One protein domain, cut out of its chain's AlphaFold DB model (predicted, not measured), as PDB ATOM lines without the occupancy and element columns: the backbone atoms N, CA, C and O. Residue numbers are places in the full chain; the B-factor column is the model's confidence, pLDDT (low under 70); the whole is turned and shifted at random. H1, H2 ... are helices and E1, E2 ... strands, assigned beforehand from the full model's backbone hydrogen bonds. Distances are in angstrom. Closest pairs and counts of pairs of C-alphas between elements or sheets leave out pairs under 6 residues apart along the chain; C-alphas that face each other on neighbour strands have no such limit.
ATOM      1  N   ILE A  13     -27.684  -1.348  50.821       91.12
ATOM      2  CA  ILE A  13     -27.356  -0.309  49.828       91.12
ATOM      3  C   ILE A  13     -28.425   0.786  49.853       91.12
ATOM      4  O   ILE A  13     -28.105   1.962  50.011       91.12
ATOM      5  N   ALA A  14     -29.703   0.394  49.803       91.12
ATOM      6  CA  ALA A  14     -30.815   1.336  49.901       91.12
ATOM      7  C   ALA A  14     -30.794   2.099  51.238       91.12
ATOM      8  O   ALA A  14     -30.995   3.309  51.258       91.12
ATOM      9  N   LYS A  15     -30.482   1.412  52.347       92.69
ATOM     10  CA  LYS A  15     -30.326   2.043  53.667       92.69
ATOM     11  C   LYS A  15     -29.160   3.039  53.704       92.69
ATOM     12  O   LYS A  15     -29.278   4.085  54.333       92.69
ATOM     13  N   SER A  16     -28.042   2.721  53.046       94.44
ATOM     14  CA  SER A  16     -26.877   3.608  52.960       94.44
ATOM     15  C   SER A  16     -27.224   4.910  52.241       94.44
ATOM     16  O   SER A  16     -26.984   5.979  52.799       94.44
ATOM     17  N   LEU A  17     -27.867   4.829  51.067       96.19
ATOM     18  CA  LEU A  17     -28.336   6.016  50.349       96.19
ATOM     19  C   LEU A  17     -29.367   6.794  51.173       96.19
ATOM     20  O   LEU A  17     -29.251   8.008  51.283       96.19
ATOM     21  N   PHE A  18     -30.327   6.112  51.808       94.25
ATOM     22  CA  PHE A  18     -31.363   6.763  52.613       94.25
ATOM     23  C   PHE A  18     -30.782   7.666  53.715       94.25
ATOM     24  O   PHE A  18     -31.305   8.749  53.972       94.25
ATOM     25  N   ASN A  19     -29.657   7.273  54.315       94.25
ATOM     26  CA  ASN A  19     -28.968   8.067  55.335       94.25
ATOM     27  C   ASN A  19     -28.211   9.290  54.778       94.25
ATOM     28  O   ASN A  19     -27.767  10.125  55.561       94.25
ATOM     29  N   LYS A  20     -28.063   9.419  53.455       96.44
ATOM     30  CA  LYS A  20     -27.410  10.546  52.767       96.44
ATOM     31  C   LYS A  20     -28.433  11.540  52.200       96.44
ATOM     32  O   LYS A  20     -28.313  11.995  51.061       96.44
ATOM     33  N   LYS A  21     -29.474  11.828  52.983       96.56
ATOM     34  CA  LYS A  21     -30.519  12.788  52.621       96.56
ATOM     35  C   LYS A  21     -29.984  14.217  52.694       96.56
ATOM     36  O   LYS A  21     -29.424  14.608  53.713       96.56
ATOM     37  N   ILE A  22     -30.237  15.000  51.656       96.31
ATOM     38  CA  ILE A  22     -30.065  16.449  51.643       96.31
ATOM     39  C   ILE A  22     -31.361  17.077  52.156       96.31
ATOM     40  O   ILE A  22     -32.436  16.846  51.596       96.31
ATOM     41  N   THR A  23     -31.263  17.844  53.240       93.75
ATOM     42  CA  THR A  23     -32.420  18.394  53.969       93.75
ATOM     43  C   THR A  23     -32.629  19.891  53.773       93.75
ATOM     44  O   THR A  23     -33.619  20.433  54.256       93.75
ATOM     45  N   ASP A  24     -31.707  20.571  53.097       92.88
ATOM     46  CA  ASP A  24     -31.739  22.014  52.903       92.88
ATOM     47  C   ASP A  24     -31.261  22.406  51.500       92.88
ATOM     48  O   ASP A  24     -30.463  21.716  50.858       92.88
ATOM     49  N   LEU A  25     -31.779  23.538  51.022       91.06
ATOM     50  CA  LEU A  25     -31.514  24.034  49.674       91.06
ATOM     51  C   LEU A  25     -30.057  24.483  49.494       91.06
ATOM     52  O   LEU A  25     -29.511  24.319  48.406       91.06
ATOM     53  N   GLN A  26     -29.418  25.003  50.546       91.56
ATOM     54  CA  GLN A  26     -28.045  25.510  50.489       91.56
ATOM     55  C   GLN A  26     -27.050  24.385  50.176       91.56
ATOM     56  O   GLN A  26     -26.209  24.523  49.287       91.56
ATOM     57  N   THR A  27     -27.174  23.252  50.868       92.88
ATOM     58  CA  THR A  27     -26.368  22.054  50.625       92.88
ATOM     59  C   THR A  27     -26.590  21.526  49.209       92.88
ATOM     60  O   THR A  27     -25.622  21.219  48.515       92.88
ATOM     61  N   LEU A  28     -27.843  21.471  48.741       91.81
ATOM     62  CA  LEU A  28     -28.153  21.033  47.378       91.81
ATOM     63  C   LEU A  28     -27.512  21.953  46.328       91.81
ATOM     64  O   LEU A  28     -26.853  21.460  45.415       91.81
ATOM     65  N   GLN A  29     -27.644  23.276  46.489       89.75
ATOM     66  CA  GLN A  29     -27.057  24.290  45.603       89.75
ATOM     67  C   GLN A  29     -25.535  24.161  45.481       89.75
ATOM     68  O   GLN A  29     -25.002  24.297  44.381       89.75
ATOM     69  N   ALA A  30     -24.841  23.855  46.580       90.00
ATOM     70  CA  ALA A  30     -23.392  23.662  46.577       90.00
ATOM     71  C   ALA A  30     -22.943  22.434  45.759       90.00
ATOM     72  O   ALA A  30     -21.819  22.409  45.257       90.00
ATOM     73  N   LEU A  31     -23.809  21.425  45.607       89.94
ATOM     74  CA  LEU A  31     -23.504  20.191  44.876       89.94
ATOM     75  C   LEU A  31     -23.819  20.282  43.374       89.94
ATOM     76  O   LEU A  31     -23.156  19.599  42.589       89.94
ATOM     77  N   LEU A  32     -24.771  21.137  42.971       86.69
ATOM     78  CA  LEU A  32     -25.265  21.247  41.586       86.69
ATOM     79  C   LEU A  32     -24.171  21.319  40.508       86.69
ATOM     80  O   LEU A  32     -24.311  20.614  39.512       86.69
ATOM     81  N   PRO A  33     -23.081  22.104  40.658       85.38
ATOM     82  CA  PRO A  33     -22.112  22.274  39.571       85.38
ATOM     83  C   PRO A  33     -21.381  20.990  39.154       85.38
ATOM     84  O   PRO A  33     -20.840  20.929  38.055       85.38
ATOM     85  N   ASN A  34     -21.336  19.981  40.031       85.75
ATOM     86  CA  ASN A  34     -20.546  18.763  39.831       85.75
ATOM     87  C   ASN A  34     -21.396  17.487  39.772       85.75
ATOM     88  O   ASN A  34     -20.836  16.400  39.640       85.75
ATOM     89  N   HIS A  35     -22.719  17.601  39.909       91.31
ATOM     90  CA  HIS A  35     -23.605  16.449  40.036       91.31
ATOM     91  C   HIS A  35     -24.653  16.411  38.931       91.31
ATOM     92  O   HIS A  35     -25.223  17.431  38.549       91.31
ATOM     93  N   THR A  36     -24.957  15.200  38.477       94.00
ATOM     94  CA  THR A  36     -26.144  14.929  37.668       94.00
ATOM     95  C   THR A  36     -27.364  14.912  38.584       94.00
ATOM     96  O   THR A  36     -27.364  14.211  39.600       94.00
ATOM     97  N   LEU A  37     -28.423  15.640  38.236       95.25
ATOM     98  CA  LEU A  37     -29.690  15.538  38.958       95.25
ATOM     99  C   LEU A  37     -30.580  14.518  38.268       95.25
ATOM    100  O   LEU A  37     -30.810  14.607  37.063       95.25
ATOM    101  N   VAL A  38     -31.119  13.580  39.036       97.50
ATOM    102  CA  VAL A  38     -32.025  12.558  38.516       97.50
ATOM    103  C   VAL A  38     -33.307  12.605  39.321       97.50
ATOM    104  O   VAL A  38     -33.360  12.108  40.444       97.50
ATOM    105  N   ALA A  39     -34.349  13.203  38.755       97.75
ATOM    106  CA  ALA A  39     -35.682  13.110  39.324       97.75
ATOM    107  C   ALA A  39     -36.300  11.754  38.985       97.75
ATOM    108  O   ALA A  39     -36.204  11.297  37.848       97.75
ATOM    109  N   PHE A  40     -36.932  11.128  39.971       97.88
ATOM    110  CA  PHE A  40     -37.582   9.831  39.861       97.88
ATOM    111  C   PHE A  40     -39.011   9.925  40.392       97.88
ATOM    112  O   PHE A  40     -39.241  10.472  41.471       97.88
ATOM    113  N   ASP A  41     -39.950   9.381  39.629       95.00
ATOM    114  CA  ASP A  41     -41.367   9.345  39.972       95.00
ATOM    115  C   ASP A  41     -41.976   7.995  39.573       95.00
ATOM    116  O   ASP A  41     -41.583   7.367  38.575       95.00
ATOM    117  N   THR A  42     -42.930   7.532  40.379       92.00
ATOM    118  CA  THR A  42     -43.644   6.277  40.159       92.00
ATOM    119  C   THR A  42     -45.149   6.483  40.069       92.00
ATOM    120  O   THR A  42     -45.752   7.282  40.778       92.00
ATOM    121  N   GLU A  43     -45.795   5.691  39.217       87.50
ATOM    122  CA  GLU A  43     -47.232   5.804  38.974       87.50
ATOM    123  C   GLU A  43     -47.944   4.517  39.357       87.50
ATOM    124  O   GLU A  43     -47.718   3.473  38.750       87.50
ATOM    125  N   GLY A  44     -48.851   4.575  40.332       81.94
ATOM    126  CA  GLY A  44     -49.606   3.405  40.793       81.94
ATOM    127  C   GLY A  44     -50.670   2.908  39.805       81.94
ATOM    128  O   GLY A  44     -51.270   3.679  39.049       81.94
ATOM    129  N   VAL A  45     -50.974   1.609  39.852       72.44
ATOM    130  CA  VAL A  45     -52.123   1.027  39.144       72.44
ATOM    131  C   VAL A  45     -53.417   1.441  39.850       72.44
ATOM    132  O   VAL A  45     -53.639   1.144  41.028       72.44
ATOM    133  N   LYS A  46     -54.320   2.103  39.117       67.69
ATOM    134  CA  LYS A  46     -55.670   2.408  39.607       67.69
ATOM    135  C   LYS A  46     -56.568   1.189  39.417       67.69
ATOM    136  O   LYS A  46     -57.111   0.986  38.333       67.69
ATOM    137  N   GLN A  47     -56.754   0.393  40.465       60.25
ATOM    138  CA  GLN A  47     -57.749  -0.678  40.451       60.25
ATOM    139  C   GLN A  47     -59.120  -0.117  40.835       60.25
ATOM    140  O   GLN A  47     -59.219   0.849  41.589       60.25
ATOM    141  N   HIS A  48     -60.190  -0.694  40.292       60.19
ATOM    142  CA  HIS A  48     -61.558  -0.338  40.660       60.19
ATOM    143  C   HIS A  48     -62.303  -1.600  41.086       60.19
ATOM    144  O   HIS A  48     -62.277  -2.598  40.374       60.19
ATOM    145  N   PHE A  49     -62.986  -1.542  42.226       43.47
ATOM    146  CA  PHE A  49     -63.878  -2.591  42.711       43.47
ATOM    147  C   PHE A  49     -65.238  -1.965  43.013       43.47
ATOM    148  O   PHE A  49     -65.308  -0.947  43.700       43.47
ATOM    149  N   GLU A  50     -66.307  -2.513  42.426       59.78
ATOM    150  CA  GLU A  50     -67.684  -1.996  42.553       59.78
ATOM    151  C   GLU A  50     -67.813  -0.477  42.298       59.78
ATOM    152  O   GLU A  50     -68.527   0.250  42.987       59.78
ATOM    153  N   GLY A  51     -67.078   0.043  41.308       52.84
ATOM    154  CA  GLY A  51     -67.099   1.468  40.953       52.84
ATOM    155  C   GLY A  51     -66.326   2.389  41.906       52.84
ATOM    156  O   GLY A  51     -66.325   3.604  41.701       52.84
ATOM    157  N   ARG A  52     -65.634   1.848  42.916       43.06
ATOM    158  CA  ARG A  52     -64.709   2.592  43.782       43.06
ATOM    159  C   ARG A  52     -63.269   2.306  43.396       43.06
ATOM    160  O   ARG A  52     -62.894   1.153  43.205       43.06
ATOM    161  N   GLN A  53     -62.456   3.355  43.315       55.94
ATOM    162  CA  GLN A  53     -61.020   3.210  43.113       55.94
ATOM    163  C   GLN A  53     -60.385   2.635  44.390       55.94
ATOM    164  O   GLN A  53     -60.480   3.234  45.460       55.94
ATOM    165  N   ILE A  54     -59.735   1.483  44.265       52.91
ATOM    166  CA  ILE A  54     -58.889   0.863  45.286       52.91
ATOM    167  C   ILE A  54     -57.425   1.038  44.870       52.91
ATOM    168  O   ILE A  54     -57.061   0.859  43.707       52.91
ATOM    169  N   GLY A  55     -56.583   1.461  45.812       54.31
ATOM    170  CA  GLY A  55     -55.153   1.624  45.561       54.31
ATOM    171  C   GLY A  55     -54.476   0.262  45.465       54.31
ATOM    172  O   GLY A  55     -54.474  -0.475  46.450       54.31
ATOM    173  N   SER A  56     -53.899  -0.065  44.307       62.38
ATOM    174  CA  SER A  56     -52.939  -1.167  44.226       62.38
ATOM    175  C   SER A  56     -51.570  -0.698  44.723       62.38
ATOM    176  O   SER A  56     -51.223   0.475  44.576       62.38
ATOM    177  N   GLN A  57     -50.787  -1.609  45.310       65.50
ATOM    178  CA  GLN A  57     -49.350  -1.380  45.524       65.50
ATOM    179  C   GLN A  57     -48.535  -1.603  44.241       65.50
ATOM    180  O   GLN A  57     -47.340  -1.313  44.231       65.50
ATOM    181  N   ASP A  58     -49.170  -2.093  43.174       75.31
ATOM    182  CA  ASP A  58     -48.542  -2.283  41.874       75.31
ATOM    183  C   ASP A  58     -48.292  -0.942  41.189       75.31
ATOM    184  O   ASP A  58     -49.095  -0.005  41.270       75.31
ATOM    185  N   LEU A  59     -47.182  -0.876  40.462       87.12
ATOM    186  CA  LEU A  59     -46.795   0.284  39.677       87.12
ATOM    187  C   LEU A  59     -47.136   0.044  38.210       87.12
ATOM    188  O   LEU A  59     -46.855  -1.012  37.655       87.12
ATOM    189  N   SER A  60     -47.737   1.045  37.584       86.19
ATOM    190  CA  SER A  60     -48.038   1.105  36.155       86.19
ATOM    191  C   SER A  60     -46.884   1.667  35.336       86.19
ATOM    192  O   SER A  60     -46.658   1.199  34.221       86.19
ATOM    193  N   GLU A  61     -46.138   2.630  35.879       89.44
ATOM    194  CA  GLU A  61     -45.000   3.259  35.209       89.44
ATOM    195  C   GLU A  61     -43.917   3.628  36.224       89.44
ATOM    196  O   GLU A  61     -44.206   3.950  37.380       89.44
ATOM    197  N   LEU A  62     -42.675   3.590  35.756       93.19
ATOM    198  CA  LEU A  62     -41.530   4.223  36.393       93.19
ATOM    199  C   LEU A  62     -41.004   5.289  35.441       93.19
ATOM    200  O   LEU A  62     -40.880   5.021  34.241       93.19
ATOM    201  N   GLY A  63     -40.668   6.466  35.948       94.12
ATOM    202  CA  GLY A  63     -40.125   7.520  35.110       94.12
ATOM    203  C   GLY A  63     -38.995   8.282  35.764       94.12
ATOM    204  O   GLY A  63     -39.014   8.540  36.964       94.12
ATOM    205  N   VAL A  64     -38.014   8.642  34.945       96.81
ATOM    206  CA  VAL A  64     -36.882   9.471  35.343       96.81
ATOM    207  C   VAL A  64     -36.735  10.665  34.416       96.81
ATOM    208  O   VAL A  64     -37.059  10.591  33.229       96.81
ATOM    209  N   ALA A  65     -36.220  11.756  34.970       95.88
ATOM    210  CA  ALA A  65     -35.746  12.910  34.227       95.88
ATOM    211  C   ALA A  65     -34.342  13.262  34.713       95.88
ATOM    212  O   ALA A  65     -34.116  13.407  35.916       95.88
ATOM    213  N   VAL A  66     -33.412  13.379  33.776       95.50
ATOM    214  CA  VAL A  66     -31.997  13.614  34.029       95.50
ATOM    215  C   VAL A  66     -31.659  15.021  33.577       95.50
ATOM    216  O   VAL A  66     -31.810  15.353  32.406       95.50
ATOM    217  N   PHE A  67     -31.205  15.842  34.516       92.31
ATOM    218  CA  PHE A  67     -30.572  17.117  34.217       92.31
ATOM    219  C   PHE A  67     -29.054  16.906  34.309       92.31
ATOM    220  O   PHE A  67     -28.544  16.649  35.411       92.31
ATOM    221  N   PRO A  68     -28.334  16.935  33.173       84.50
ATOM    222  CA  PRO A  68     -26.909  16.649  33.151       84.50
ATOM    223  C   PRO A  68     -26.107  17.735  33.887       84.50
ATOM    224  O   PRO A  68     -26.559  18.877  34.012       84.50
ATOM    225  N   PRO A  69     -24.891  17.415  34.357       77.50
ATOM    226  CA  PRO A  69     -23.985  18.400  34.921       77.50
ATOM    227  C   PRO A  69     -23.525  19.311  33.782       77.50
ATOM    228  O   PRO A  69     -22.651  18.959  32.988       77.50
ATOM    229  N   THR A  70     -24.151  20.477  33.659       63.72
ATOM    230  CA  THR A  70     -23.771  21.484  32.666       63.72
ATOM    231  C   THR A  70     -22.952  22.590  33.328       63.72
ATOM    232  O   THR A  70     -23.051  22.847  34.525       63.72
ATOM    233  N   LYS A  71     -22.118  23.281  32.538       55.53
ATOM    234  CA  LYS A  71     -21.409  24.492  33.000       55.53
ATOM    235  C   LYS A  71     -22.373  25.637  33.331       55.53
ATOM    236  O   LYS A  71     -21.971  26.624  33.943       55.53
ATOM    237  N   THR A  72     -23.612  25.530  32.868       60.59
ATOM    238  CA  THR A  72     -24.679  26.501  33.053       60.59
ATOM    239  C   THR A  72     -25.430  26.225  34.352       60.59
ATOM    240  O   THR A  72     -25.837  25.091  34.600       60.59
ATOM    241  N   PRO A  73     -25.634  27.244  35.202       71.31
ATOM    242  CA  PRO A  73     -26.408  27.081  36.422       71.31
ATOM    243  C   PRO A  73     -27.846  26.685  36.085       71.31
ATOM    244  O   PRO A  73     -28.393  27.136  35.082       71.31
ATOM    245  N   LEU A  74     -28.468  25.879  36.947       81.44
ATOM    246  CA  LEU A  74     -29.891  25.567  36.857       81.44
ATOM    247  C   LEU A  74     -30.695  26.875  36.886       81.44
ATOM    248  O   LEU A  74     -30.677  27.594  37.886       81.44
ATOM    249  N   TYR A  75     -31.385  27.180  35.790       83.75
ATOM    250  CA  TYR A  75     -32.142  28.414  35.618       83.75
ATOM    251  C   TYR A  75     -33.641  28.132  35.549       83.75
ATOM    252  O   TYR A  75     -34.089  27.046  35.175       83.75
ATOM    253  N   PHE A  76     -34.434  29.116  35.958       86.88
ATOM    254  CA  PHE A  76     -35.879  28.977  35.999       86.88
ATOM    255  C   PHE A  76     -36.520  29.323  34.652       86.88
ATOM    256  O   PHE A  76     -36.418  30.455  34.179       86.88
ATOM    257  N   ILE A  77     -37.265  28.368  34.088       81.25
ATOM    258  CA  ILE A  77     -38.183  28.590  32.968       81.25
ATOM    259  C   ILE A  77     -39.590  28.194  33.416       81.25
ATOM    260  O   ILE A  77     -39.846  27.051  33.789       81.25
ATOM    261  N   SER A  78     -40.526  29.144  33.352       79.38
ATOM    262  CA  SER A  78     -41.911  28.916  33.791       79.38
ATOM    263  C   SER A  78     -42.700  27.981  32.871       79.38
ATOM    264  O   SER A  78     -43.611  27.297  33.333       79.38
ATOM    265  N   ASN A  79     -42.376  27.931  31.578       83.88
ATOM    266  CA  ASN A  79     -43.000  27.017  30.627       83.88
ATOM    267  C   ASN A  79     -42.292  25.654  30.648       83.88
ATOM    268  O   ASN A  79     -41.121  25.569  30.312       83.88
ATOM    269  N   LEU A  80     -43.006  24.576  30.971       84.00
ATOM    270  CA  LEU A  80     -42.410  23.243  31.101       84.00
ATOM    271  C   LEU A  80     -41.915  22.621  29.784       84.00
ATOM    272  O   LEU A  80     -41.045  21.757  29.833       84.00
ATOM    273  N   THR A  81     -42.478  22.991  28.630       82.12
ATOM    274  CA  THR A  81     -41.981  22.519  27.325       82.12
ATOM    275  C   THR A  81     -40.638  23.166  27.031       82.12
ATOM    276  O   THR A  81     -39.670  22.463  26.781       82.12
ATOM    277  N   GLN A  82     -40.567  24.485  27.189       78.56
ATOM    278  CA  GLN A  82     -39.328  25.230  27.035       78.56
ATOM    279  C   GLN A  82     -38.287  24.817  28.083       78.56
ATOM    280  O   GLN A  82     -37.130  24.625  27.749       78.56
ATOM    281  N   PHE A  83     -38.686  24.614  29.342       86.62
ATOM    282  CA  PHE A  83     -37.791  24.105  30.383       86.62
ATOM    283  C   PHE A  83     -37.162  22.772  29.981       86.62
ATOM    284  O   PHE A  83     -35.960  22.611  30.127       86.62
ATOM    285  N   TYR A  84     -37.963  21.838  29.467       85.81
ATOM    286  CA  TYR A  84     -37.479  20.539  29.012       85.81
ATOM    287  C   TYR A  84     -36.507  20.658  27.827       85.81
ATOM    288  O   TYR A  84     -35.446  20.043  27.858       85.81
ATOM    289  N   GLU A  85     -36.859  21.457  26.819       83.44
ATOM    290  CA  GLU A  85     -36.085  21.609  25.579       83.44
ATOM    291  C   GLU A  85     -34.789  22.410  25.781       83.44
ATOM    292  O   GLU A  85     -33.738  21.989  25.311       83.44
ATOM    293  N   ASP A  86     -34.839  23.522  26.518       83.62
ATOM    294  CA  ASP A  86     -33.702  24.442  26.667       83.62
ATOM    295  C   ASP A  86     -32.705  23.977  27.752       83.62
ATOM    296  O   ASP A  86     -31.574  24.463  27.821       83.62
ATOM    297  N   SER A  87     -33.113  23.057  28.636       84.88
ATOM    298  CA  SER A  87     -32.286  22.572  29.758       84.88
ATOM    299  C   SER A  87     -31.563  21.253  29.475       84.88
ATOM    300  O   SER A  87     -31.040  20.654  30.416       84.88
ATOM    301  N   ASP A  88     -31.573  20.776  28.224       86.12
ATOM    302  CA  ASP A  88     -30.998  19.485  27.813       86.12
ATOM    303  C   ASP A  88     -31.453  18.317  28.715       86.12
ATOM    304  O   ASP A  88     -30.673  17.432  29.072       86.12
ATOM    305  N   ILE A  89     -32.723  18.329  29.141       90.75
ATOM    306  CA  ILE A  89     -33.249  17.293  30.032       90.75
ATOM    307  C   ILE A  89     -33.530  16.028  29.228       90.75
ATOM    308  O   ILE A  89     -34.322  16.028  28.285       90.75
ATOM    309  N   GLU A  90     -32.966  14.911  29.677       92.94
ATOM    310  CA  GLU A  90     -33.274  13.596  29.130       92.94
ATOM    311  C   GLU A  90     -34.312  12.889  30.001       92.94
ATOM    312  O   GLU A  90     -34.111  12.663  31.194       92.94
ATOM    313  N   ALA A  91     -35.447  12.525  29.409       93.12
ATOM    314  CA  ALA A  91     -36.540  11.850  30.100       93.12
ATOM    315  C   ALA A  91     -36.720  10.415  29.591       93.12
ATOM    316  O   ALA A  91     -36.676  10.157  28.383       93.12
ATOM    317  N   PHE A  92     -36.969   9.482  30.511       93.38
ATOM    318  CA  PHE A  92     -37.192   8.077  30.181       93.38
ATOM    319  C   PHE A  92     -38.294   7.457  31.037       93.38
ATOM    320  O   PHE A  92     -38.309   7.589  32.259       93.38
ATOM    321  N   THR A  93     -39.221   6.761  30.381       92.44
ATOM    322  CA  THR A  93     -40.336   6.049  31.013       92.44
ATOM    323  C   THR A  93     -40.266   4.559  30.701       92.44
ATOM    324  O   THR A  93     -40.161   4.151  29.540       92.44
ATOM    325  N   VAL A  94     -40.426   3.730  31.731       91.56
ATOM    326  CA  VAL A  94     -40.730   2.308  31.571       91.56
ATOM    327  C   VAL A  94     -42.169   2.057  31.997       91.56
ATOM    328  O   VAL A  94     -42.532   2.234  33.160       91.56
ATOM    329  N   ARG A  95     -42.997   1.639  31.042       88.38
ATOM    330  CA  ARG A  95     -44.402   1.306  31.259       88.38
ATOM    331  C   ARG A  95     -44.554  -0.194  31.482       88.38
ATOM    332  O   ARG A  95     -44.156  -0.993  30.639       88.38
ATOM    333  N   MET A  96     -45.160  -0.549  32.609       87.94
ATOM    334  CA  MET A  96     -45.444  -1.932  33.010       87.94
ATOM    335  C   MET A  96     -46.889  -2.338  32.723       87.94
ATOM    336  O   MET A  96     -47.173  -3.517  32.523       87.94
ATOM    337  N   HIS A  97     -47.800  -1.362  32.665       81.94
ATOM    338  CA  HIS A  97     -49.212  -1.587  32.368       81.94
ATOM    339  C   HIS A  97     -49.765  -0.533  31.398       81.94
ATOM    340  O   HIS A  97     -49.359   0.630  31.468       81.94
ATOM    341  N   PRO A  98     -50.727  -0.887  30.524       72.00
ATOM    342  CA  PRO A  98     -51.380   0.078  29.643       72.00
ATOM    343  C   PRO A  98     -52.044   1.226  30.422       72.00
ATOM    344  O   PRO A  98     -52.737   0.994  31.415       72.00
ATOM    345  N   ARG A  99     -51.884   2.471  29.948       68.44
ATOM    346  CA  ARG A  99     -52.558   3.665  30.494       68.44
ATOM    347  C   ARG A  99     -53.290   4.427  29.392       68.44
ATOM    348  O   ARG A  99     -52.812   4.521  28.268       68.44
ATOM    349  N   ALA A 100     -54.420   5.039  29.742       61.06
ATOM    350  CA  ALA A 100     -55.233   5.863  28.838       61.06
ATOM    351  C   ALA A 100     -54.720   7.316  28.687       61.06
ATOM    352  O   ALA A 100     -55.482   8.207  28.312       61.06
ATOM    353  N   HIS A 101     -53.459   7.587  29.034       62.88
ATOM    354  CA  HIS A 101     -52.886   8.936  29.028       62.88
ATOM    355  C   HIS A 101     -52.090   9.217  27.747       62.88
ATOM    356  O   HIS A 101     -51.741   8.301  27.005       62.88
ATOM    357  N   GLY A 102     -51.874  10.509  27.467       53.50
ATOM    358  CA  GLY A 102     -51.190  10.996  26.264       53.50
ATOM    359  C   GLY A 102     -49.739  10.505  26.120       53.50
ATOM    360  O   GLY A 102     -49.245   9.778  26.981       53.50
ATOM    361  N   PRO A 103     -49.046  10.892  25.034       55.12
ATOM    362  CA  PRO A 103     -47.688  10.426  24.762       55.12
ATOM    363  C   PRO A 103     -46.749  10.754  25.929       55.12
ATOM    364  O   PRO A 103     -46.858  11.829  26.530       55.12
ATOM    365  N   ALA A 104     -45.854   9.815  26.243       64.56
ATOM    366  CA  ALA A 104     -44.832   9.988  27.265       64.56
ATOM    367  C   ALA A 104     -43.910  11.171  26.927       64.56
ATOM    368  O   ALA A 104     -43.715  11.510  25.759       64.56
ATOM    369  N   VAL A 105     -43.355  11.799  27.964       72.38
ATOM    370  CA  VAL A 105     -42.254  12.755  27.806       72.38
ATOM    371  C   VAL A 105     -40.963  11.953  27.667       72.38
ATOM    372  O   VAL A 105     -40.701  11.068  28.482       72.38
ATOM    373  N   GLY A 106     -40.182  12.261  26.631       76.12
ATOM    374  CA  GLY A 106     -38.940  11.563  26.318       76.12
ATOM    375  C   GLY A 106     -39.144  10.150  25.762       76.12
ATOM    376  O   GLY A 106     -40.152   9.843  25.120       76.12
ATOM    377  N   LEU A 107     -38.148   9.293  25.980       80.94
ATOM    378  CA  LEU A 107     -38.153   7.909  25.513       80.94
ATOM    379  C   LEU A 107     -39.101   7.056  26.369       80.94
ATOM    380  O   LEU A 107     -39.153   7.184  27.590       80.94
ATOM    381  N   MET A 108     -39.829   6.136  25.738       82.38
ATOM    382  CA  MET A 108     -40.723   5.205  26.429       82.38
ATOM    383  C   MET A 108     -40.482   3.781  25.953       82.38
ATOM    384  O   MET A 108     -40.369   3.528  24.755       82.38
ATOM    385  N   THR A 109     -40.453   2.842  26.895       84.50
ATOM    386  CA  THR A 109     -40.450   1.406  26.594       84.50
ATOM    387  C   THR A 109     -41.523   0.685  27.393       84.50
ATOM    388  O   THR A 109     -41.850   1.091  28.507       84.50
ATOM    389  N   GLU A 110     -42.067  -0.387  26.824       83.62
ATOM    390  CA  GLU A 110     -43.001  -1.281  27.509       83.62
ATOM    391  C   GLU A 110     -42.258  -2.543  27.945       83.62
ATOM    392  O   GLU A 110     -41.587  -3.189  27.132       83.62
ATOM    393  N   LYS A 111     -42.315  -2.852  29.243       86.88
ATOM    394  CA  LYS A 111     -41.563  -3.948  29.866       86.88
ATOM    395  C   LYS A 111     -42.314  -4.544  31.040       86.88
ATOM    396  O   LYS A 111     -43.179  -3.905  31.625       86.88
ATOM    397  N   THR A 112     -41.958  -5.766  31.417       83.69
ATOM    398  CA  THR A 112     -42.507  -6.380  32.630       83.69
ATOM    399  C   THR A 112     -41.997  -5.674  33.891       83.69
ATOM    400  O   THR A 112     -40.959  -5.007  33.877       83.69
ATOM    401  N   ALA A 113     -42.694  -5.853  35.017       81.31
ATOM    402  CA  ALA A 113     -42.287  -5.259  36.293       81.31
ATOM    403  C   ALA A 113     -40.872  -5.683  36.738       81.31
ATOM    404  O   ALA A 113     -40.143  -4.877  37.314       81.31
ATOM    405  N   SER A 114     -40.453  -6.917  36.432       85.56
ATOM    406  CA  SER A 114     -39.104  -7.413  36.742       85.56
ATOM    407  C   SER A 114     -38.012  -6.802  35.861       85.56
ATOM    408  O   SER A 114     -36.869  -6.687  36.294       85.56
ATOM    409  N   GLU A 115     -38.347  -6.388  34.639       89.62
ATOM    410  CA  GLU A 115     -37.406  -5.764  33.698       89.62
ATOM    411  C   GLU A 115     -37.317  -4.241  33.864       89.62
ATOM    412  O   GLU A 115     -36.355  -3.626  33.397       89.62
ATOM    413  N   ALA A 116     -38.293  -3.620  34.533       90.19
ATOM    414  CA  ALA A 116     -38.388  -2.167  34.611       90.19
ATOM    415  C   ALA A 116     -37.209  -1.515  35.351       90.19
ATOM    416  O   ALA A 116     -36.639  -0.536  34.869       90.19
ATOM    417  N   GLY A 117     -36.794  -2.097  36.481       92.81
ATOM    418  CA  GLY A 117     -35.622  -1.643  37.236       92.81
ATOM    419  C   GLY A 117     -34.316  -1.743  36.438       92.81
ATOM    420  O   GLY A 117     -33.655  -0.722  36.252       92.81
ATOM    421  N   PRO A 118     -33.954  -2.929  35.907       94.81
ATOM    422  CA  PRO A 118     -32.787  -3.089  35.040       94.81
ATOM    423  C   PRO A 118     -32.759  -2.113  33.865       94.81
ATOM    424  O   PRO A 118     -31.704  -1.570  33.553       94.81
ATOM    425  N   ARG A 119     -33.910  -1.836  33.240       94.88
ATOM    426  CA  ARG A 119     -33.966  -0.927  32.093       94.88
ATOM    427  C   ARG A 119     -33.742   0.538  32.471       94.88
ATOM    428  O   ARG A 119     -33.109   1.261  31.708       94.88
ATOM    429  N   LEU A 120     -34.223   0.970  33.636       94.75
ATOM    430  CA  LEU A 120     -33.886   2.288  34.181       94.75
ATOM    431  C   LEU A 120     -32.399   2.404  34.518       94.75
ATOM    432  O   LEU A 120     -31.788   3.421  34.214       94.75
ATOM    433  N   ILE A 121     -31.819   1.367  35.129       96.25
ATOM    434  CA  ILE A 121     -30.388   1.340  35.464       96.25
ATOM    435  C   ILE A 121     -29.539   1.434  34.193       96.25
ATOM    436  O   ILE A 121     -28.602   2.220  34.152       96.25
ATOM    437  N   ASP A 122     -29.891   0.674  33.156       95.75
ATOM    438  CA  ASP A 122     -29.232   0.707  31.847       95.75
ATOM    439  C   ASP A 122     -29.277   2.114  31.229       95.75
ATOM    440  O   ASP A 122     -28.235   2.662  30.875       95.75
ATOM    441  N   PHE A 123     -30.452   2.755  31.218       95.12
ATOM    442  CA  PHE A 123     -30.591   4.147  30.778       95.12
ATOM    443  C   PHE A 123     -29.696   5.107  31.579       95.12
ATOM    444  O   PHE A 123     -28.952   5.892  30.996       95.12
ATOM    445  N   LEU A 124     -29.717   5.018  32.913       95.75
ATOM    446  CA  LEU A 124     -28.932   5.905  33.774       95.75
ATOM    447  C   LEU A 124     -27.421   5.637  33.703       95.75
ATOM    448  O   LEU A 124     -26.631   6.547  33.932       95.75
ATOM    449  N   SER A 125     -26.997   4.425  33.339       93.12
ATOM    450  CA  SER A 125     -25.577   4.069  33.222       93.12
ATOM    451  C   SER A 125     -24.836   4.828  32.114       93.12
ATOM    452  O   SER A 125     -23.606   4.906  32.138       93.12
ATOM    453  N   GLY A 126     -25.571   5.419  31.163       90.25
ATOM    454  CA  GLY A 126     -25.011   6.283  30.125       90.25
ATOM    455  C   GLY A 126     -24.515   7.637  30.644       90.25
ATOM    456  O   GLY A 126     -23.684   8.275  29.993       90.25
ATOM    457  N   PHE A 127     -24.973   8.068  31.822       90.75
ATOM    458  CA  PHE A 127     -24.599   9.347  32.421       90.75
ATOM    459  C   PHE A 127     -23.381   9.185  33.338       90.75
ATOM    460  O   PHE A 127     -23.214   8.176  34.023       90.75
ATOM    461  N   LYS A 128     -22.496  10.187  33.344       83.19
ATOM    462  CA  LYS A 128     -21.234  10.168  34.102       83.19
ATOM    463  C   LYS A 128     -21.300  11.080  35.325       83.19
ATOM    464  O   LYS A 128     -22.003  12.086  35.318       83.19
ATOM    465  N   GLY A 129     -20.463  10.776  36.314       86.75
ATOM    466  CA  GLY A 129     -20.296  11.587  37.520       86.75
ATOM    467  C   GLY A 129     -21.243  11.196  38.650       86.75
ATOM    468  O   GLY A 129     -22.005  10.235  38.542       86.75
ATOM    469  N   ASP A 130     -21.162  11.944  39.745       93.69
ATOM    470  CA  ASP A 130     -21.980  11.702  40.926       93.69
ATOM    471  C   ASP A 130     -23.434  12.113  40.657       93.69
ATOM    472  O   ASP A 130     -23.701  13.191  40.118       93.69
ATOM    473  N   MET A 131     -24.388  11.257  41.030       96.25
ATOM    474  CA  MET A 131     -25.814  11.499  40.802       96.25
ATOM    475  C   MET A 131     -26.557  11.760  42.110       96.25
ATOM    476  O   MET A 131     -26.380  11.041  43.097       96.25
ATOM    477  N   ILE A 132     -27.443  12.753  42.093       96.94
ATOM    478  CA  ILE A 132     -28.362  13.053  43.193       96.94
ATOM    479  C   ILE A 132     -29.756  12.577  42.797       96.94
ATOM    480  O   ILE A 132     -30.316  13.037  41.800       96.94
ATOM    481  N   LEU A 133     -30.324  11.679  43.601       98.31
ATOM    482  CA  LEU A 133     -31.702  11.232  43.436       98.31
ATOM    483  C   LEU A 133     -32.664  12.298  43.966       98.31
ATOM    484  O   LEU A 133     -32.618  12.661  45.138       98.31
ATOM    485  N   LEU A 134     -33.571  12.767  43.125       98.06
ATOM    486  CA  LEU A 134     -34.612  13.718  43.484       98.06
ATOM    487  C   LEU A 134     -35.980  13.054  43.375       98.06
ATOM    488  O   LEU A 134     -36.220  12.219  42.505       98.06
ATOM    489  N   GLY A 135     -36.907  13.481  44.214       96.50
ATOM    490  CA  GLY A 135     -38.315  13.155  44.057       96.50
ATOM    491  C   GLY A 135     -39.181  14.146  44.814       96.50
ATOM    492  O   GLY A 135     -38.692  15.155  45.329       96.50
ATOM    493  N   PHE A 136     -40.479  13.874  44.861       94.44
ATOM    494  CA  PHE A 136     -41.445  14.745  45.515       94.44
ATOM    495  C   PHE A 136     -42.431  13.885  46.298       94.44
ATOM    496  O   PHE A 136     -43.251  13.204  45.692       94.44
ATOM    497  N   ASN A 137     -42.357  13.925  47.633       92.12
ATOM    498  CA  ASN A 137     -43.023  12.961  48.517       92.12
ATOM    499  C   ASN A 137     -42.576  11.515  48.227       92.12
ATOM    500  O   ASN A 137     -43.375  10.659  47.850       92.12
ATOM    501  N   MET A 138     -41.285  11.247  48.434       91.50
ATOM    502  CA  MET A 138     -40.566  10.056  47.953       91.50
ATOM    503  C   MET A 138     -40.956   8.710  48.601       91.50
ATOM    504  O   MET A 138     -40.200   7.737  48.549       91.50
ATOM    505  N   HIS A 139     -42.089   8.622  49.296       89.44
ATOM    506  CA  HIS A 139     -42.466   7.426  50.053       89.44
ATOM    507  C   HIS A 139     -42.628   6.191  49.162       89.44
ATOM    508  O   HIS A 139     -42.118   5.111  49.485       89.44
ATOM    509  N   GLN A 140     -43.316   6.350  48.030       88.75
ATOM    510  CA  GLN A 140     -43.583   5.260  47.095       88.75
ATOM    511  C   GLN A 140     -42.304   4.834  46.369       88.75
ATOM    512  O   GLN A 140     -42.016   3.638  46.277       88.75
ATOM    513  N   GLU A 141     -41.490   5.806  45.966       93.81
ATOM    514  CA  GLU A 141     -40.190   5.621  45.326       93.81
ATOM    515  C   GLU A 141     -39.260   4.841  46.259       93.81
ATOM    516  O   GLU A 141     -38.709   3.811  45.876       93.81
ATOM    517  N   TRP A 142     -39.152   5.248  47.528       93.75
ATOM    518  CA  TRP A 142     -38.340   4.543  48.520       93.75
ATOM    519  C   TRP A 142     -38.846   3.138  48.814       93.75
ATOM    520  O   TRP A 142     -38.045   2.218  49.024       93.75
ATOM    521  N   ARG A 143     -40.163   2.926  48.810       90.25
ATOM    522  CA  ARG A 143     -40.743   1.586  48.942       90.25
ATOM    523  C   ARG A 143     -40.341   0.694  47.767       90.25
ATOM    524  O   ARG A 143     -39.960  -0.452  48.000       90.25
ATOM    525  N   TRP A 144     -40.382   1.214  46.541       91.56
ATOM    526  CA  TRP A 144     -39.960   0.485  45.346       91.56
ATOM    527  C   TRP A 144     -38.450   0.211  45.340       91.56
ATOM    528  O   TRP A 144     -38.039  -0.936  45.169       91.56
ATOM    529  N   ILE A 145     -37.617   1.212  45.631       93.88
ATOM    530  CA  ILE A 145     -36.158   1.058  45.718       93.88
ATOM    531  C   ILE A 145     -35.796   0.017  46.782       93.88
ATOM    532  O   ILE A 145     -35.025  -0.902  46.535       93.88
ATOM    533  N   SER A 146     -36.367   0.121  47.982       91.00
ATOM    534  CA  SER A 146     -35.981  -0.741  49.104       91.00
ATOM    535  C   SER A 146     -36.412  -2.203  48.956       91.00
ATOM    536  O   SER A 146     -35.760  -3.069  49.547       91.00
ATOM    537  N   ARG A 147     -37.496  -2.482  48.217       87.69
ATOM    538  CA  ARG A 147     -38.100  -3.824  48.115       87.69
ATOM    539  C   ARG A 147     -37.960  -4.468  46.744       87.69
ATOM    540  O   ARG A 147     -37.804  -5.680  46.679       87.69
ATOM    541  N   THR A 148     -38.041  -3.679  45.679       89.88
ATOM    542  CA  THR A 148     -38.154  -4.180  44.305       89.88
ATOM    543  C   THR A 148     -36.847  -4.028  43.543       89.88
ATOM    544  O   THR A 148     -36.421  -4.972  42.886       89.88
ATOM    545  N   CYS A 149     -36.174  -2.876  43.647       93.00
ATOM    546  CA  CYS A 149     -34.920  -2.640  42.929       93.00
ATOM    547  C   CYS A 149     -33.849  -1.939  43.786       93.00
ATOM    548  O   CYS A 149     -33.520  -0.777  43.551       93.00
ATOM    549  N   PRO A 150     -33.244  -2.630  44.772       93.38
ATOM    550  CA  PRO A 150     -32.245  -1.995  45.629       93.38
ATOM    551  C   PRO A 150     -30.946  -1.605  44.925       93.38
ATOM    552  O   PRO A 150     -30.240  -0.726  45.412       93.38
ATOM    553  N   SER A 151     -30.626  -2.240  43.795       94.38
ATOM    554  CA  SER A 151     -29.482  -1.871  42.954       94.38
ATOM    555  C   SER A 151     -29.633  -0.479  42.340       94.38
ATOM    556  O   SER A 151     -28.623   0.172  42.104       94.38
ATOM    557  N   PHE A 152     -30.862   0.020  42.161       96.00
ATOM    558  CA  PHE A 152     -31.107   1.391  41.708       96.00
ATOM    559  C   PHE A 152     -30.476   2.422  42.656       96.00
ATOM    560  O   PHE A 152     -29.896   3.402  42.207       96.00
ATOM    561  N   ALA A 153     -30.489   2.161  43.970       96.31
ATOM    562  CA  ALA A 153     -29.864   3.043  44.957       96.31
ATOM    563  C   ALA A 153     -28.334   3.141  44.815       96.31
ATOM    564  O   ALA A 153     -27.749   4.108  45.294       96.31
ATOM    565  N   ALA A 154     -27.676   2.166  44.179       95.44
ATOM    566  CA  ALA A 154     -26.224   2.180  44.000       95.44
ATOM    567  C   ALA A 154     -25.748   3.252  43.003       95.44
ATOM    568  O   ALA A 154     -24.561   3.557  42.975       95.44
ATOM    569  N   LEU A 155     -26.660   3.814  42.201       96.62
ATOM    570  CA  LEU A 155     -26.349   4.846  41.210       96.62
ATOM    571  C   LEU A 155     -26.148   6.234  41.826       96.62
ATOM    572  O   LEU A 155     -25.582   7.111  41.182       96.62
ATOM    573  N   PHE A 156     -26.617   6.448  43.057       97.31
ATOM    574  CA  PHE A 156     -26.717   7.778  43.647       97.31
ATOM    575  C   PHE A 156     -25.768   7.952  44.826       97.31
ATOM    576  O   PHE A 156     -25.568   7.049  45.643       97.31
ATOM    577  N   THR A 157     -25.210   9.152  44.955       96.69
ATOM    578  CA  THR A 157     -24.350   9.523  46.085       96.69
ATOM    579  C   THR A 157     -25.141  10.140  47.229       96.69
ATOM    580  O   THR A 157     -24.726  10.028  48.381       96.69
ATOM    581  N   SER A 158     -26.281  10.761  46.928       97.38
ATOM    582  CA  SER A 158     -27.179  11.420  47.879       97.38
ATOM    583  C   SER A 158     -28.593  11.513  47.300       97.38
ATOM    584  O   SER A 158     -28.824  11.165  46.139       97.38
ATOM    585  N   TRP A 159     -29.558  11.949  48.111       97.94
ATOM    586  CA  TRP A 159     -30.932  12.145  47.650       97.94
ATOM    587  C   TRP A 159     -31.619  13.335  48.315       97.94
ATOM    588  O   TRP A 159     -31.227  13.743  49.405       97.94
ATOM    589  N   CYS A 160     -32.672  13.862  47.695       96.62
ATOM    590  CA  CYS A 160     -33.461  14.961  48.235       96.62
ATOM    591  C   CYS A 160     -34.955  14.786  47.934       96.62
ATOM    592  O   CYS A 160     -35.338  14.496  46.800       96.62
ATOM    593  N   ASP A 161     -35.796  15.010  48.948       95.81
ATOM    594  CA  ASP A 161     -37.233  15.192  48.745       95.81
ATOM    595  C   ASP A 161     -37.523  16.682  48.547       95.81
ATOM    596  O   ASP A 161     -37.469  17.474  49.490       95.81
ATOM    597  N   VAL A 162     -37.833  17.069  47.312       95.25
ATOM    598  CA  VAL A 162     -38.069  18.471  46.944       95.25
ATOM    599  C   VAL A 162     -39.302  19.038  47.657       95.25
ATOM    600  O   VAL A 162     -39.362  20.243  47.902       95.25
ATOM    601  N   GLN A 163     -40.265  18.198  48.058       92.75
ATOM    602  CA  GLN A 163     -41.423  18.652  48.832       92.75
ATOM    603  C   GLN A 163     -41.006  19.218  50.196       92.75
ATOM    604  O   GLN A 163     -41.598  20.186  50.674       92.75
ATOM    605  N   GLU A 164     -39.975  18.642  50.816       91.75
ATOM    606  CA  GLU A 164     -39.492  19.068  52.131       91.75
ATOM    607  C   GLU A 164     -38.701  20.380  52.080       91.75
ATOM    608  O   GLU A 164     -38.603  21.074  53.091       91.75
ATOM    609  N   LEU A 165     -38.214  20.777  50.898       90.06
ATOM    610  CA  LEU A 165     -37.561  22.070  50.673       90.06
ATOM    611  C   LEU A 165     -38.554  23.244  50.553       90.06
ATOM    612  O   LEU A 165     -38.136  24.379  50.332       90.06
ATOM    613  N   LEU A 166     -39.863  22.997  50.699       82.81
ATOM    614  CA  LEU A 166     -40.941  23.983  50.534       82.81
ATOM    615  C   LEU A 166     -41.673  24.314  51.855       82.81
ATOM    616  O   LEU A 166     -42.908  24.274  51.890       82.81
ATOM    617  N   PRO A 167     -40.981  24.687  52.952       70.38
ATOM    618  CA  PRO A 167     -41.632  24.911  54.247       70.38
ATOM    619  C   PRO A 167     -42.661  26.058  54.212       70.38
ATOM    620  O   PRO A 167     -43.630  26.052  54.970       70.38
ATOM    621  N   GLN A 168     -42.493  27.013  53.291       60.28
ATOM    622  CA  GLN A 168     -43.348  28.194  53.117       60.28
ATOM    623  C   GLN A 168     -44.738  27.928  52.509       60.28
ATOM    624  O   GLN A 168     -45.564  28.832  52.480       60.28
ATOM    625  N   LEU A 169     -45.029  26.706  52.046       58.06
ATOM    626  CA  LEU A 169     -46.333  26.340  51.465       58.06
ATOM    627  C   LEU A 169     -47.318  25.675  52.449       58.06
ATOM    628  O   LEU A 169     -48.429  25.299  52.050       58.06
ATOM    629  N   GLY A 170     -46.934  25.537  53.723       62.28
ATOM    630  CA  GLY A 170     -47.718  24.842  54.748       62.28
ATOM    631  C   GLY A 170     -47.699  23.310  54.608       62.28
ATOM    632  O   GLY A 170     -46.850  22.749  53.921       62.28
ATOM    633  N   SER A 171     -48.629  22.622  55.294       58.59
ATOM    634  CA  SER A 171     -48.697  21.143  55.376       58.59
ATOM    635  C   SER A 171     -48.703  20.494  53.982       58.59
ATOM    636  O   SER A 171     -49.422  20.991  53.106       58.59
ATOM    637  N   PRO A 172     -47.896  19.437  53.755       63.44
ATOM    638  CA  PRO A 172     -47.033  19.342  52.585       63.44
ATOM    639  C   PRO A 172     -47.791  19.547  51.269       63.44
ATOM    640  O   PRO A 172     -48.782  18.855  51.005       63.44
ATOM    641  N   PRO A 173     -47.366  20.506  50.429       78.06
ATOM    642  CA  PRO A 173     -48.081  20.828  49.205       78.06
ATOM    643  C   PRO A 173     -47.949  19.684  48.202       78.06
ATOM    644  O   PRO A 173     -46.869  19.136  48.010       78.06
ATOM    645  N   GLY A 174     -49.031  19.333  47.507       85.44
ATOM    646  CA  GLY A 174     -48.926  18.445  46.347       85.44
ATOM    647  C   GLY A 174     -48.187  19.128  45.190       85.44
ATOM    648  O   GLY A 174     -48.338  20.339  45.009       85.44
ATOM    649  N   LEU A 175     -47.473  18.353  44.366       88.00
ATOM    650  CA  LEU A 175     -46.683  18.843  43.223       88.00
ATOM    651  C   LEU A 175     -47.486  19.801  42.329       88.00
ATOM    652  O   LEU A 175     -47.043  20.894  41.995       88.00
ATOM    653  N   ALA A 176     -48.734  19.431  42.043       84.06
ATOM    654  CA  ALA A 176     -49.710  20.240  41.324       84.06
ATOM    655  C   ALA A 176     -49.891  21.665  41.881       84.06
ATOM    656  O   ALA A 176     -49.917  22.647  41.137       84.06
ATOM    657  N   LYS A 177     -50.046  21.772  43.205       83.56
ATOM    658  CA  LYS A 177     -50.249  23.042  43.904       83.56
ATOM    659  C   LYS A 177     -48.959  23.857  43.897       83.56
ATOM    660  O   LYS A 177     -49.021  25.062  43.684       83.56
ATOM    661  N   THR A 178     -47.815  23.200  44.075       88.19
ATOM    662  CA  THR A 178     -46.492  23.831  44.029       88.19
ATOM    663  C   THR A 178     -46.207  24.452  42.666       88.19
ATOM    664  O   THR A 178     -45.898  25.637  42.601       88.19
ATOM    665  N   LEU A 179     -46.397  23.700  41.575       86.50
ATOM    666  CA  LEU A 179     -46.211  24.205  40.208       86.50
ATOM    667  C   LEU A 179     -47.036  25.473  39.973       86.50
ATOM    668  O   LEU A 179     -46.521  26.485  39.506       86.50
ATOM    669  N   LYS A 180     -48.312  25.435  40.371       82.62
ATOM    670  CA  LYS A 180     -49.213  26.580  40.249       82.62
ATOM    671  C   LYS A 180     -48.745  27.778  41.082       82.62
ATOM    672  O   LYS A 180     -48.751  28.893  40.572       82.62
ATOM    673  N   ALA A 181     -48.336  27.550  42.329       82.25
ATOM    674  CA  ALA A 181     -47.864  28.593  43.239       82.25
ATOM    675  C   ALA A 181     -46.565  29.267  42.763       82.25
ATOM    676  O   ALA A 181     -46.331  30.435  43.058       82.25
ATOM    677  N   MET A 182     -45.738  28.546  42.002       83.62
ATOM    678  CA  MET A 182     -44.509  29.061  41.386       83.62
ATOM    679  C   MET A 182     -44.737  29.650  39.987       83.62
ATOM    680  O   MET A 182     -43.785  30.028  39.310       83.62
ATOM    681  N   GLY A 183     -45.989  29.701  39.518       79.88
ATOM    682  CA  GLY A 183     -46.310  30.170  38.173       79.88
ATOM    683  C   GLY A 183     -45.731  29.287  37.067       79.88
ATOM    684  O   GLY A 183     -45.520  29.783  35.966       79.88
ATOM    685  N   ILE A 184     -45.465  28.006  37.335       82.75
ATOM    686  CA  ILE A 184     -45.008  27.033  36.339       82.75
ATOM    687  C   ILE A 184     -46.228  26.518  35.562       82.75
ATOM    688  O   ILE A 184     -47.219  26.063  36.138       82.75
ATOM    689  N   TRP A 185     -46.167  26.593  34.235       77.75
ATOM    690  CA  TRP A 185     -47.257  26.271  33.316       77.75
ATOM    691  C   TRP A 185     -46.760  25.447  32.122       77.75
ATOM    692  O   TRP A 185     -45.567  25.256  31.922       77.75
ATOM    693  N   GLY A 186     -47.681  24.913  31.319       72.00
ATOM    694  CA  GLY A 186     -47.358  23.984  30.230       72.00
ATOM    695  C   GLY A 186     -47.870  22.566  30.494       72.00
ATOM    696  O   GLY A 186     -48.566  22.314  31.476       72.00
ATOM    697  N   TRP A 187     -47.626  21.661  29.541       62.53
ATOM    698  CA  TRP A 187     -48.185  20.294  29.477       62.53
ATOM    699  C   TRP A 187     -49.696  20.207  29.805       62.53
ATOM    700  O   TRP A 187     -50.148  19.296  30.495       62.53
ATOM    701  N   THR A 188     -50.457  21.186  29.297       47.03
ATOM    702  CA  THR A 188     -51.840  21.648  29.583       47.03
ATOM    703  C   THR A 188     -52.879  20.627  30.071       47.03
ATOM    704  O   THR A 188     -53.878  20.324  29.427       47.03
ATOM    705  N   SER A 189     -52.688  20.076  31.245       46.19
ATOM    706  CA  SER A 189     -53.287  20.517  32.497       46.19
ATOM    707  C   SER A 189     -52.664  19.582  33.515       46.19
ATOM    708  O   SER A 189     -52.409  18.417  33.205       46.19
ATOM    709  N   ILE A 190     -52.439  20.060  34.725       50.09
ATOM    710  CA  ILE A 190     -51.839  19.303  35.828       50.09
ATOM    711  C   ILE A 190     -52.602  17.972  36.130       50.09
ATOM    712  O   ILE A 190     -52.178  17.176  36.956       50.09
ATOM    713  N   HIS A 191     -53.704  17.701  35.414       43.69
ATOM    714  CA  HIS A 191     -54.576  16.533  35.504       43.69
ATOM    715  C   HIS A 191     -54.690  15.667  34.227       43.69
ATOM    716  O   HIS A 191     -55.310  14.608  34.289       43.69
ATOM    717  N   LEU A 192     -54.164  16.081  33.060       44.72
ATOM    718  CA  LEU A 192     -54.390  15.374  31.775       44.72
ATOM    719  C   LEU A 192     -53.165  14.622  31.229       44.72
ATOM    720  O   LEU A 192     -53.297  13.878  30.256       44.72
ATOM    721  N   ARG A 193     -51.987  14.791  31.839       57.47
ATOM    722  CA  ARG A 193     -50.736  14.113  31.450       57.47
ATOM    723  C   ARG A 193     -49.942  13.676  32.686       57.47
ATOM    724  O   ARG A 193     -48.848  14.189  32.931       57.47
ATOM    725  N   HIS A 194     -50.555  12.801  33.479       68.00
ATOM    726  CA  HIS A 194     -49.868  12.030  34.515       68.00
ATOM    727  C   HIS A 194     -49.007  10.969  33.832       68.00
ATOM    728  O   HIS A 194     -49.498  10.264  32.944       68.00
ATOM    729  N   GLY A 195     -47.730  10.933  34.181       79.31
ATOM    730  CA  GLY A 195     -46.761   9.998  33.633       79.31
ATOM    731  C   GLY A 195     -45.422  10.208  34.315       79.31
ATOM    732  O   GLY A 195     -44.985  11.354  34.429       79.31
ATOM    733  N   GLY A 196     -44.770   9.114  34.716       85.75
ATOM    734  CA  GLY A 196     -43.621   9.173  35.623       85.75
ATOM    735  C   GLY A 196     -42.537  10.156  35.172       85.75
ATOM    736  O   GLY A 196     -42.128  11.033  35.923       85.75
ATOM    737  N   ALA A 197     -42.108  10.112  33.905       90.19
ATOM    738  CA  ALA A 197     -41.047  11.019  33.462       90.19
ATOM    739  C   ALA A 197     -41.518  12.482  33.367       90.19
ATOM    740  O   ALA A 197     -40.741  13.402  33.603       90.19
ATOM    741  N   ALA A 198     -42.799  12.721  33.068       89.19
ATOM    742  CA  ALA A 198     -43.353  14.072  33.042       89.19
ATOM    743  C   ALA A 198     -43.428  14.678  34.452       89.19
ATOM    744  O   ALA A 198     -43.146  15.865  34.626       89.19
ATOM    745  N   ASP A 199     -43.795  13.874  35.451       90.88
ATOM    746  CA  ASP A 199     -43.782  14.285  36.852       90.88
ATOM    747  C   ASP A 199     -42.347  14.463  37.370       90.88
ATOM    748  O   ASP A 199     -42.063  15.491  37.983       90.88
ATOM    749  N   ALA A 200     -41.396  13.617  36.968       94.69
ATOM    750  CA  ALA A 200     -39.972  13.833  37.229       94.69
ATOM    751  C   ALA A 200     -39.449  15.172  36.651       94.69
ATOM    752  O   ALA A 200     -38.778  15.931  37.353       94.69
ATOM    753  N   VAL A 201     -39.813  15.541  35.413       93.44
ATOM    754  CA  VAL A 201     -39.472  16.864  34.840       93.44
ATOM    755  C   VAL A 201     -40.089  18.003  35.658       93.44
ATOM    756  O   VAL A 201     -39.446  19.027  35.890       93.44
ATOM    757  N   ARG A 202     -41.330  17.844  36.136       93.19
ATOM    758  CA  ARG A 202     -41.984  18.840  37.002       93.19
ATOM    759  C   ARG A 202     -41.251  19.008  38.331       93.19
ATOM    760  O   ARG A 202     -41.162  20.136  38.810       93.19
ATOM    761  N   VAL A 203     -40.702  17.936  38.904       95.38
ATOM    762  CA  VAL A 203     -39.853  18.013  40.106       95.38
ATOM    763  C   VAL A 203     -38.601  18.852  39.835       95.38
ATOM    764  O   VAL A 203     -38.304  19.756  40.617       95.38
ATOM    765  N   LEU A 204     -37.918  18.631  38.705       95.31
ATOM    766  CA  LEU A 204     -36.764  19.449  38.301       95.31
ATOM    767  C   LEU A 204     -37.142  20.928  38.111       95.31
ATOM    768  O   LEU A 204     -36.397  21.804  38.541       95.31
ATOM    769  N   ALA A 205     -38.309  21.217  37.529       92.94
ATOM    770  CA  ALA A 205     -38.793  22.588  37.342       92.94
ATOM    771  C   ALA A 205     -39.126  23.294  38.670       92.94
ATOM    772  O   ALA A 205     -38.889  24.491  38.832       92.94
ATOM    773  N   VAL A 206     -39.662  22.560  39.650       94.12
ATOM    774  CA  VAL A 206     -39.865  23.089  41.008       94.12
ATOM    775  C   VAL A 206     -38.518  23.389  41.658       94.12
ATOM    776  O   VAL A 206     -38.335  24.465  42.225       94.12
ATOM    777  N   LEU A 207     -37.556  22.470  41.546       94.50
ATOM    778  CA  LEU A 207     -36.220  22.685  42.088       94.50
ATOM    779  C   LEU A 207     -35.522  23.886  41.432       94.50
ATOM    780  O   LEU A 207     -34.922  24.686  42.144       94.50
ATOM    781  N   SER A 208     -35.624  24.061  40.111       91.94
ATOM    782  CA  SER A 208     -35.011  25.210  39.433       91.94
ATOM    783  C   SER A 208     -35.574  26.534  39.938       91.94
ATOM    784  O   SER A 208     -34.816  27.463  40.222       91.94
ATOM    785  N   GLY A 209     -36.890  26.605  40.155       90.44
ATOM    786  CA  GLY A 209     -37.510  27.787  40.734       90.44
ATOM    787  C   GLY A 209     -37.077  28.041  42.181       90.44
ATOM    788  O   GLY A 209     -36.849  29.192  42.544       90.44
ATOM    789  N   LEU A 210     -36.889  26.992  42.992       90.94
ATOM    790  CA  LEU A 210     -36.342  27.119  44.348       90.94
ATOM    791  C   LEU A 210     -34.920  27.684  44.330       90.94
ATOM    792  O   LEU A 210     -34.631  28.654  45.025       90.94
ATOM    793  N   VAL A 211     -34.049  27.109  43.498       88.62
ATOM    794  CA  VAL A 211     -32.648  27.529  43.350       88.62
ATOM    795  C   VAL A 211     -32.544  28.982  42.880       88.62
ATOM    796  O   VAL A 211     -31.667  29.707  43.343       88.62
ATOM    797  N   CYS A 212     -33.455  29.421  42.009       86.94
ATOM    798  CA  CYS A 212     -33.531  30.793  41.504       86.94
ATOM    799  C   CYS A 212     -34.285  31.772  42.423       86.94
ATOM    800  O   CYS A 212     -34.437  32.939  42.062       86.94
ATOM    801  N   GLY A 213     -34.785  31.332  43.582       85.12
ATOM    802  CA  GLY A 213     -35.515  32.197  44.514       85.12
ATOM    803  C   GLY A 213     -36.861  32.696  43.977       85.12
ATOM    804  O   GLY A 213     -37.284  33.805  44.304       85.12
TER     805      GLY A 213
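AT A GLANCE: This is residues 13 to 213 of the 373 residues of an uncharacterized protein of Phaeosphaeria nodorum (strain SN15 / ATCC MYA-4574 / FGSC 10173) (UniProt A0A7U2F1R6). A twisted sheet of six strands runs through the middle, with helices on both faces: H8 and H2 lie over one face, H4 lies over the other, and H5 is on the same face as H4 but beside the strands, over none of them. H3 and H7 pack on the far side of H8, H1 and H6 gather by H5, and the tip of the long hairpin of E1 and E2 reaches out at one end of the longest axis. The printed part has 201 residues, in the order H1 H2 E1 E2 H3 E3 E4 H4 E5 H5 H6 E6 H7 H8; the mixed sheet runs E4 E3 E2 E1 E5 E6. The class is mixed, helices and strands; the whole is compact, with a radius of gyration of the C-alphas of 16.0 A and spans of 49 by 36 by 32 A.

IN THESE COORDINATES: Find C-alpha 13 at (-27.356, -0.309, 49.828), where H1, residues 13 to 18, begins; H2 follows at 25 to 34. E1, 35 to 49, runs 44.6 A to C-alpha 49 at (-63.878, -2.591, 42.711), and E2, 52 to 67, returns over 38.3 A, bending by 65 degrees at residue 57. Next come H3, 80 to 86, E3, 90 to 95, E4, 107 to 110, and H4, 113 to 125, 19.4 A long. Read on through E5, 130 to 135, H5, 139 to 147, H6, 150 to 155, E6, 158 to 161, and H7, 175 to 181. H8, 196 to 211, spans 22.7 A and ends at (-32.648, 27.529, 43.350).

HOW THE PARTS SIT: In the antiparallel hairpin of E1 and E2, N 39 and O 65 are 2.9 A apart, within hydrogen-bond range. Parallel E1 and E5 have N 38 and O 132 at 2.9 A. E5, H5, H6 and E6 form a strand-helix-strand unit, two parallel neighbour strands with helices between, its crossover right-handed. H8 is on the sheet at a height of 7.4 A; C-alphas 63 and 196 are its closest to E2, 3.9 A. H4, on the opposite face, has a height of 8.9 A. H7 touches H8 through Leu 179 and Val 206, C-alphas 6.5 A apart; H3 touches it through Tyr 84 and Val 201, 7.2 A. H1 touches H6, with C-alphas 14 and 153 at 5.3 A. Every O i to N i+4 pair is within range in H1, H3, H5, H7 and H8, against 4 of 6 in H2, 7 of 9 in H4 and 0 of 2 in H6, where 3 of 3 O i to N i+3 pairs are.

THE WHOLE: The C-alphas farthest apart, Glu 50 and Lys 71, are 54.2 A apart. The printed part has no cut; the links E2 to H3, E3 to E4, E6 to H7 and H7 to H8 are long. Look for pLDDT under 70 at residues 46 to 57, 70 to 72, 99 to 104, 168 to 172 and 187 to 194.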